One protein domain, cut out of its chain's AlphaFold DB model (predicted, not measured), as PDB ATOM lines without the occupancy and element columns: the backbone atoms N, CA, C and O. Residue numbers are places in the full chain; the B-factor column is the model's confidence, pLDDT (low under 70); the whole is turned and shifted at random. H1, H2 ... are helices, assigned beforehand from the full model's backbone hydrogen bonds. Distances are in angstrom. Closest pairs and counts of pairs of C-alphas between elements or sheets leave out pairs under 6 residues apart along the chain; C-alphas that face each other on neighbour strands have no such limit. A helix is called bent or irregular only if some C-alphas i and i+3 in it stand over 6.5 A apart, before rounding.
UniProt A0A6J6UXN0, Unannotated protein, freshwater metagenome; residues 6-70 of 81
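AT A GLANCE: This is residues 6 to 70 of the 81 residues of the protein "Unannotated protein" of freshwater metagenome (UniProt A0A6J6UXN0). Four helices make a slim rod of two rows side by side, H1 and H2 roughly end to end in one, H3 and H4 in the other. The 65 printed residues, all helix in class, hold H1, H2, H3, H4 in chain order and no named strand. The whole is only just compact, close to loose, with radius of gyration of the C-alphas 12.7 A and spans of 41 by 20 by 15 A.

HOW THE PARTS SIT: Start at H1, residues 12 to 24, which with residues 12 to 15 alone only just touches H2, residues 35 to 41, with 3 pairs of C-alphas within 8 A; the closest, of Phe 12 and Ser 36, are 4.8 A apart. H2 forms a hairpin with H3, residues 46 to 53, closest C-alphas Ala 41 and Gln 49 at 5.2 A. H4, residues 56 to 68, touches H1 at a shallow tilt of 16 degrees, the same way, closest C-alphas Lys 16 and Leu 64 at 6.6 A. Every O i to N i+4 pair is within hydrogen-bond range in H1, H3 and H4, but 1 of 3 in irregular H2, where C-alphas 37 and 40 are 8.1 A apart, beside 1 of 4 O i to N i+3 pairs.

IN THESE COORDINATES: Find C-alpha 12 at (-28.854, 40.328, 6.823), where H1 begins its 18.5 A; H4, 18.7 A, ends at C-alpha 68, (-24.868, 42.109, 20.587).

THE WHOLE: The printed part has no cut, and no printed residue is under 70 in pLDDT.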
ATOM      1  N   LEU A   6     -23.730  31.326  13.818       97.94
ATOM      2  CA  LEU A   6     -23.199  31.328  12.454       97.94
ATOM      3  C   LEU A   6     -24.247  31.850  11.465       97.94
ATOM      4  O   LEU A   6     -25.376  31.372  11.430       97.94
ATOM      5  N   SER A   7     -23.846  32.781  10.600       95.69
ATOM      6  CA  SER A   7     -24.759  33.408   9.632       95.69
ATOM      7  C   SER A   7     -25.369  32.477   8.582       95.69
ATOM      8  O   SER A   7     -26.427  32.778   8.038       95.69
ATOM      9  N   ALA A   8     -24.690  31.380   8.235       92.88
ATOM     10  CA  ALA A   8     -25.085  30.419   7.196       92.88
ATOM     11  C   ALA A   8     -25.406  31.016   5.799       92.88
ATOM     12  O   ALA A   8     -25.700  30.278   4.864       92.88
ATOM     13  N   GLY A   9     -25.253  32.329   5.595       89.56
ATOM     14  CA  GLY A   9     -25.616  33.029   4.364       89.56
ATOM     15  C   GLY A   9     -27.096  33.378   4.222       89.56
ATOM     16  O   GLY A   9     -27.520  33.624   3.093       89.56
ATOM     17  N   VAL A  10     -27.861  33.419   5.322       96.25
ATOM     18  CA  VAL A  10     -29.216  34.000   5.308       96.25
ATOM     19  C   VAL A  10     -29.159  35.510   5.047       96.25
ATOM     20  O   VAL A  10     -28.094  36.125   5.140       96.25
ATOM     21  N   ALA A  11     -30.290  36.134   4.724       97.12
ATOM     22  CA  ALA A  11     -30.342  37.585   4.543       97.12
ATOM     23  C   ALA A  11     -29.950  38.333   5.834       97.12
ATOM     24  O   ALA A  11     -30.236  37.860   6.935       97.12
ATOM     25  N   PHE A  12     -29.345  39.518   5.699       98.25
ATOM     26  CA  PHE A  12     -28.854  40.328   6.823       98.25
ATOM     27  C   PHE A  12     -29.892  40.504   7.948       98.25
ATOM     28  O   PHE A  12     -29.626  40.165   9.099       98.25
ATOM     29  N   GLU A  13     -31.111  40.927   7.605       98.06
ATOM     30  CA  GLU A  13     -32.189  41.146   8.580       98.06
ATOM     31  C   GLU A  13     -32.622  39.868   9.310       98.06
ATOM     32  O   GLU A  13     -32.963  39.897  10.493       98.06
ATOM     33  N   GLN A  14     -32.591  38.725   8.622       98.00
ATOM     34  CA  GLN A  14     -32.902  37.433   9.236       98.00
ATOM     35  C   GLN A  14     -31.792  37.025  10.205       98.00
ATOM     36  O   GLN A  14     -32.074  36.563  11.309       98.00
ATOM     37  N   PHE A  15     -30.532  37.254   9.826       98.44
ATOM     38  CA  PHE A  15     -29.398  36.972  10.693       98.44
ATOM     39  C   PHE A  15     -29.396  37.853  11.948       98.44
ATOM     40  O   PHE A  15     -29.211  37.338  13.048       98.44
ATOM     41  N   LYS A  16     -29.691  39.153  11.813       98.50
ATOM     42  CA  LYS A  16     -29.829  40.078  12.949       98.50
ATOM     43  C   LYS A  16     -30.878  39.587  13.953       98.50
ATOM     44  O   LYS A  16     -30.605  39.531  15.149       98.50
ATOM     45  N   LYS A  17     -32.047  39.141  13.477       98.31
ATOM     46  CA  LYS A  17     -33.086  38.537  14.334       98.31
ATOM     47  C   LYS A  17     -32.601  37.265  15.035       98.31
ATOM     48  O   LYS A  17     -32.864  37.090  16.222       98.31
ATOM     49  N   ALA A  18     -31.870  36.400  14.328       98.25
ATOM     50  CA  ALA A  18     -31.299  35.186  14.910       98.25
ATOM     51  C   ALA A  18     -30.266  35.494  16.008       98.25
ATOM     52  O   ALA A  18     -30.248  34.807  17.029       98.25
ATOM     53  N   ILE A  19     -29.445  36.537  15.830       98.38
ATOM     54  CA  ILE A  19     -28.500  37.015  16.849       98.38
ATOM     55  C   ILE A  19     -29.241  37.461  18.109       98.38
ATOM     56  O   ILE A  19     -28.885  36.999  19.190       98.38
ATOM     57  N   ILE A  20     -30.271  38.303  17.969       98.44
ATOM     58  CA  ILE A  20     -31.071  38.798  19.102       98.44
ATOM     59  C   ILE A  20     -31.629  37.620  19.904       98.44
ATOM     60  O   ILE A  20     -31.336  37.489  21.088       98.44
ATOM     61  N   LEU A  21     -32.336  36.700  19.240       98.38
ATOM     62  CA  LEU A  21     -32.943  35.548  19.907       98.38
ATOM     63  C   LEU A  21     -31.900  34.645  20.584       98.38
ATOM     64  O   LEU A  21     -32.105  34.176  21.700       98.38
ATOM     65  N   SER A  22     -30.768  34.412  19.923       98.31
ATOM     66  CA  SER A  22     -29.699  33.561  20.454       98.31
ATOM     67  C   SER A  22     -28.997  34.177  21.663       98.31
ATOM     68  O   SER A  22     -28.616  33.446  22.576       98.31
ATOM     69  N   CYS A  23     -28.818  35.498  21.685       98.06
ATOM     70  CA  CYS A  23     -28.256  36.193  22.841       98.06
ATOM     71  C   CYS A  23     -29.260  36.193  23.999       98.06
ATOM     72  O   CYS A  23     -28.933  35.703  25.076       98.06
ATOM     73  N   ASP A  24     -30.491  36.648  23.744       97.81
ATOM     74  CA  ASP A  24     -31.495  36.888  24.786       97.81
ATOM     75  C   ASP A  24     -32.034  35.587  25.403       97.81
ATOM     76  O   ASP A  24     -32.215  35.507  26.616       97.81
ATOM     77  N   ALA A  25     -32.276  34.551  24.590       97.06
ATOM     78  CA  ALA A  25     -32.849  33.284  25.057       97.06
ATOM     79  C   ALA A  25     -31.821  32.148  25.178       97.06
ATOM     80  O   ALA A  25     -32.002  31.232  25.978       97.06
ATOM     81  N   GLY A  26     -30.757  32.175  24.370       95.44
ATOM     82  CA  GLY A  26     -29.794  31.073  24.259       95.44
ATOM     83  C   GLY A  26     -28.464  31.292  24.986       95.44
ATOM     84  O   GLY A  26     -27.668  30.357  25.095       95.44
ATOM     85  N   GLY A  27     -28.193  32.510  25.461       96.75
ATOM     86  CA  GLY A  27     -26.927  32.851  26.107       96.75
ATOM     87  C   GLY A  27     -25.722  32.808  25.163       96.75
ATOM     88  O   GLY A  27     -24.617  32.474  25.594       96.75
ATOM     89  N   ALA A  28     -25.925  33.101  23.874       98.00
ATOM     90  CA  ALA A  28     -24.834  33.206  22.913       98.00
ATOM     91  C   ALA A  28     -23.823  34.289  23.327       98.00
ATOM     92  O   ALA A  28     -24.181  35.336  23.866       98.00
ATOM     93  N   SER A  29     -22.550  34.055  23.012       98.06
ATOM     94  CA  SER A  29     -21.441  34.974  23.289       98.06
ATOM     95  C   SER A  29     -21.104  35.909  22.126       98.06
ATOM     96  O   SER A  29     -20.132  36.658  22.203       98.06
ATOM     97  N   GLY A  30     -21.885  35.872  21.048       97.94
ATOM     98  CA  GLY A  30     -21.696  36.718  19.876       97.94
ATOM     99  C   GLY A  30     -22.116  36.017  18.590       97.94
ATOM    100  O   GLY A  30     -22.985  35.142  18.586       97.94
ATOM    101  N   PHE A  31     -21.476  36.392  17.487       98.31
ATOM    102  CA  PHE A  31     -21.783  35.877  16.158       98.31
ATOM    103  C   PHE A  31     -20.522  35.657  15.316       98.31
ATOM    104  O   PHE A  31     -19.471  36.237  15.572       98.31
ATOM    105  N   ILE A  32     -20.656  34.840  14.272       98.06
ATOM    106  CA  ILE A  32     -19.677  34.667  13.197       98.06
ATOM    107  C   ILE A  32     -20.403  34.947  11.876       98.06
ATOM    108  O   ILE A  32     -21.251  34.172  11.412       98.06
ATOM    109  N   ALA A  33     -20.089  36.094  11.277       97.56
ATOM    110  CA  ALA A  33     -20.760  36.601  10.088       97.56
ATOM    111  C   ALA A  33     -19.872  36.498   8.851       97.56
ATOM    112  O   ALA A  33     -18.684  36.798   8.895       97.56
ATOM    113  N   GLY A  34     -20.472  36.115   7.727       97.06
ATOM    114  CA  GLY A  34     -19.813  36.155   6.428       97.06
ATOM    115  C   GLY A  34     -20.787  36.620   5.361       97.06
ATOM    116  O   GLY A  34     -21.058  37.808   5.218       97.06
ATOM    117  N   ARG A  35     -21.378  35.662   4.645       97.31
ATOM    118  CA  ARG A  35     -22.270  35.922   3.507       97.31
ATOM    119  C   ARG A  35     -23.468  36.826   3.826       97.31
ATOM    120  O   ARG A  35     -23.912  37.541   2.942       97.31
ATOM    121  N   SER A  36     -23.961  36.857   5.061       97.81
ATOM    122  CA  SER A  36     -25.030  37.796   5.443       97.81
ATOM    123  C   SER A  36     -24.595  39.268   5.450       97.81
ATOM    124  O   SER A  36     -25.453  40.139   5.501       97.81
ATOM    125  N   ILE A  37     -23.289  39.551   5.407       98.31
ATOM    126  CA  ILE A  37     -22.731  40.906   5.315       98.31
ATOM    127  C   ILE A  37     -22.350  41.243   3.869       98.31
ATOM    128  O   ILE A  37     -22.711  42.320   3.397       98.31
ATOM    129  N   TRP A  38     -21.630  40.346   3.180       97.75
ATOM    130  CA  TRP A  38     -20.898  40.687   1.950       97.75
ATOM    131  C   TRP A  38     -21.284  39.910   0.685       97.75
ATOM    132  O   TRP A  38     -20.683  40.150  -0.360       97.75
ATOM    133  N   LYS A  39     -22.242  38.970   0.726       97.06
ATOM    134  CA  LYS A  39     -22.513  38.073  -0.419       97.06
ATOM    135  C   LYS A  39     -22.912  38.825  -1.689       97.06
ATOM    136  O   LYS A  39     -22.581  38.360  -2.774       97.06
ATOM    137  N   GLU A  40     -23.581  39.967  -1.572       96.19
ATOM    138  CA  GLU A  40     -23.972  40.789  -2.721       96.19
ATOM    139  C   GLU A  40     -22.771  41.321  -3.513       96.19
ATOM    140  O   GLU A  40     -22.894  41.545  -4.709       96.19
ATOM    141  N   ALA A  41     -21.598  41.453  -2.887       97.62
ATOM    142  CA  ALA A  41     -20.378  41.891  -3.562       97.62
ATOM    143  C   ALA A  41     -19.839  40.877  -4.588       97.62
ATOM    144  O   ALA A  41     -18.943  41.201  -5.372       97.62
ATOM    145  N   ILE A  42     -20.345  39.638  -4.574       97.06
ATOM    146  CA  ILE A  42     -19.976  38.608  -5.544       97.06
ATOM    147  C   ILE A  42     -20.609  38.963  -6.893       97.06
ATOM    148  O   ILE A  42     -21.828  39.025  -7.015       97.06
ATOM    149  N   GLY A  43     -19.777  39.144  -7.917       97.06
ATOM    150  CA  GLY A  43     -20.226  39.444  -9.282       97.06
ATOM    151  C   GLY A  43     -20.410  40.933  -9.589       97.06
ATOM    152  O   GLY A  43     -20.682  41.270 -10.736       97.06
ATOM    153  N   MET A  44     -20.219  41.820  -8.607       98.38
ATOM    154  CA  MET A  44     -20.119  43.264  -8.846       98.38
ATOM    155  C   MET A  44     -18.842  43.610  -9.626       98.38
ATOM    156  O   MET A  44     -17.833  42.903  -9.527       98.38
ATOM    157  N   SER A  45     -18.849  44.731 -10.358       98.56
ATOM    158  CA  SER A  45     -17.602  45.299 -10.886       98.56
ATOM    159  C   SER A  45     -16.669  45.711  -9.741       98.56
ATOM    160  O   SER A  45     -17.112  45.922  -8.611       98.56
ATOM    161  N   LYS A  46     -15.370  45.882 -10.016       98.25
ATOM    162  CA  LYS A  46     -14.393  46.264  -8.981       98.25
ATOM    163  C   LYS A  46     -14.782  47.556  -8.245       98.25
ATOM    164  O   LYS A  46     -14.697  47.609  -7.025       98.25
ATOM    165  N   VAL A  47     -15.259  48.564  -8.977       98.50
ATOM    166  CA  VAL A  47     -15.656  49.863  -8.408       98.50
ATOM    167  C   VAL A  47     -16.892  49.729  -7.514       98.50
ATOM    168  O   VAL A  47     -16.929  50.285  -6.418       98.50
ATOM    169  N   GLU A  48     -17.900  48.974  -7.953       98.62
ATOM    170  CA  GLU A  48     -19.117  48.736  -7.167       98.62
ATOM    171  C   GLU A  48     -18.835  47.874  -5.937       98.62
ATOM    172  O   GLU A  48     -19.339  48.169  -4.854       98.62
ATOM    173  N   GLN A  49     -17.995  46.849  -6.093       98.62
ATOM    174  CA  GLN A  49     -17.545  45.989  -5.009       98.62
ATOM    175  C   GLN A  49     -16.815  46.801  -3.941       98.62
ATOM    176  O   GLN A  49     -17.164  46.690  -2.767       98.62
ATOM    177  N   ASP A  50     -15.842  47.629  -4.329       98.62
ATOM    178  CA  ASP A  50     -15.103  48.465  -3.382       98.62
ATOM    179  C   ASP A  50     -16.060  49.405  -2.648       98.62
ATOM    180  O   ASP A  50     -16.083  49.413  -1.419       98.62
ATOM    181  N   LYS A  51     -16.949  50.094  -3.379       98.69
ATOM    182  CA  LYS A  51     -17.972  50.955  -2.775       98.69
ATOM    183  C   LYS A  51     -18.852  50.191  -1.785       98.69
ATOM    184  O   LYS A  51     -19.104  50.693  -0.693       98.69
ATOM    185  N   PHE A  52     -19.342  49.005  -2.141       98.75
ATOM    186  CA  PHE A  52     -20.215  48.204  -1.282       98.75
ATOM    187  C   PHE A  52     -19.489  47.721  -0.021       98.75
ATOM    188  O   PHE A  52     -20.027  47.820   1.086       98.75
ATOM    189  N   LEU A  53     -18.261  47.219  -0.177       98.62
ATOM    190  CA  LEU A  53     -17.469  46.675   0.921       98.62
ATOM    191  C   LEU A  53     -17.016  47.759   1.901       98.62
ATOM    192  O   LEU A  53     -16.956  47.481   3.094       98.62
ATOM    193  N   THR A  54     -16.757  48.984   1.438       98.50
ATOM    194  CA  THR A  54     -16.371  50.106   2.311       98.50
ATOM    195  C   THR A  54     -17.554  50.928   2.827       98.50
ATOM    196  O   THR A  54     -17.338  51.879   3.571       98.50
ATOM    197  N   SER A  55     -18.794  50.610   2.434       98.56
ATOM    198  CA  SER A  55     -20.003  51.284   2.930       98.56
ATOM    199  C   SER A  55     -20.975  50.290   3.561       98.56
ATOM    200  O   SER A  55     -20.919  50.050   4.764       98.56
ATOM    201  N   THR A  56     -21.834  49.662   2.762       98.62
ATOM    202  CA  THR A  56     -22.901  48.768   3.219       98.62
ATOM    203  C   THR A  56     -22.387  47.630   4.096       98.62
ATOM    204  O   THR A  56     -22.981  47.350   5.136       98.62
ATOM    205  N   ALA A  57     -21.291  46.968   3.714       98.56
ATOM    206  CA  ALA A  57     -20.755  45.856   4.500       98.56
ATOM    207  C   ALA A  57     -20.226  46.312   5.875       98.56
ATOM    208  O   ALA A  57     -20.463  45.628   6.873       98.56
ATOM    209  N   VAL A  58     -19.569  47.477   5.937       98.62
ATOM    210  CA  VAL A  58     -19.095  48.082   7.195       98.62
ATOM    211  C   VAL A  58     -20.278  48.462   8.083       98.62
ATOM    212  O   VAL A  58     -20.337  48.010   9.223       98.62
ATOM    213  N   ALA A  59     -21.265  49.183   7.542       98.75
ATOM    214  CA  ALA A  59     -22.456  49.594   8.289       98.75
ATOM    215  C   ALA A  59     -23.218  48.389   8.871       98.75
ATOM    216  O   ALA A  59     -23.643  48.402  10.023       98.75
ATOM    217  N   ARG A  60     -23.324  47.299   8.102       98.62
ATOM    218  CA  ARG A  60     -23.915  46.037   8.568       98.62
ATOM    219  C   ARG A  60     -23.129  45.418   9.720       98.62
ATOM    220  O   ARG A  60     -23.734  44.952  10.682       98.62
ATOM    221  N   LEU A  61     -21.799  45.377   9.635       98.62
ATOM    222  CA  LEU A  61     -20.966  44.845  10.716       98.62
ATOM    223  C   LEU A  61     -21.118  45.677  11.997       98.62
ATOM    224  O   LEU A  61     -21.277  45.113  13.078       98.62
ATOM    225  N   GLU A  62     -21.111  47.003  11.871       98.69
ATOM    226  CA  GLU A  62     -21.330  47.926  12.987       98.69
ATOM    227  C   GLU A  62     -22.703  47.713  13.629       98.69
ATOM    228  O   GLU A  62     -22.798  47.594  14.849       98.69
ATOM    229  N   GLU A  63     -23.756  47.567  12.827       98.69
ATOM    230  CA  GLU A  63     -25.102  47.292  13.324       98.69
ATOM    231  C   GLU A  63     -25.184  45.953  14.079       98.69
ATOM    232  O   GLU A  63     -25.813  45.871  15.139       98.69
ATOM    233  N   LEU A  64     -24.511  44.899  13.600       98.56
ATOM    234  CA  LEU A  64     -24.444  43.630  14.334       98.56
ATOM    235  C   LEU A  64     -23.659  43.759  15.645       98.56
ATOM    236  O   LEU A  64     -24.073  43.182  16.652       98.56
ATOM    237  N   ASN A  65     -22.580  44.548  15.669       98.38
ATOM    238  CA  ASN A  65     -21.846  44.851  16.902       98.38
ATOM    239  C   ASN A  65     -22.742  45.573  17.921       98.38
ATOM    240  O   ASN A  65     -22.772  45.189  19.090       98.38
ATOM    241  N   GLN A  66     -23.529  46.560  17.481       98.56
ATOM    242  CA  GLN A  66     -24.512  47.227  18.343       98.56
ATOM    243  C   GLN A  66     -25.619  46.274  18.806       98.56
ATOM    244  O   GLN A  66     -26.100  46.365  19.934       98.56
ATOM    245  N   THR A  67     -26.008  45.321  17.960       97.94
ATOM    246  CA  THR A  67     -27.036  44.330  18.288       97.94
ATOM    247  C   THR A  67     -26.604  43.423  19.442       97.94
ATOM    248  O   THR A  67     -27.412  43.140  20.322       97.94
ATOM    249  N   VAL A  68     -25.345  42.979  19.492       98.12
ATOM    250  CA  VAL A  68     -24.868  42.109  20.587       98.12
ATOM    251  C   VAL A  68     -24.498  42.859  21.864       98.12
ATOM    252  O   VAL A  68     -24.423  42.238  22.928       98.12
ATOM    253  N   LEU A  69     -24.274  44.174  21.791       97.75
ATOM    254  CA  LEU A  69     -23.870  44.980  22.939       97.75
ATOM    255  C   LEU A  69     -24.932  44.920  24.048       97.75
ATOM    256  O   LEU A  69     -26.108  45.198  23.825       97.75
ATOM    257  N   GLY A  70     -24.515  44.512  25.248       96.38
ATOM    258  CA  GLY A  70     -25.405  44.333  26.401       96.38
ATOM    259  C   GLY A  70     -26.326  43.106  26.339       96.38
ATOM    260  O   GLY A  70     -26.991  42.829  27.333       96.38
TER     261      GLY A  70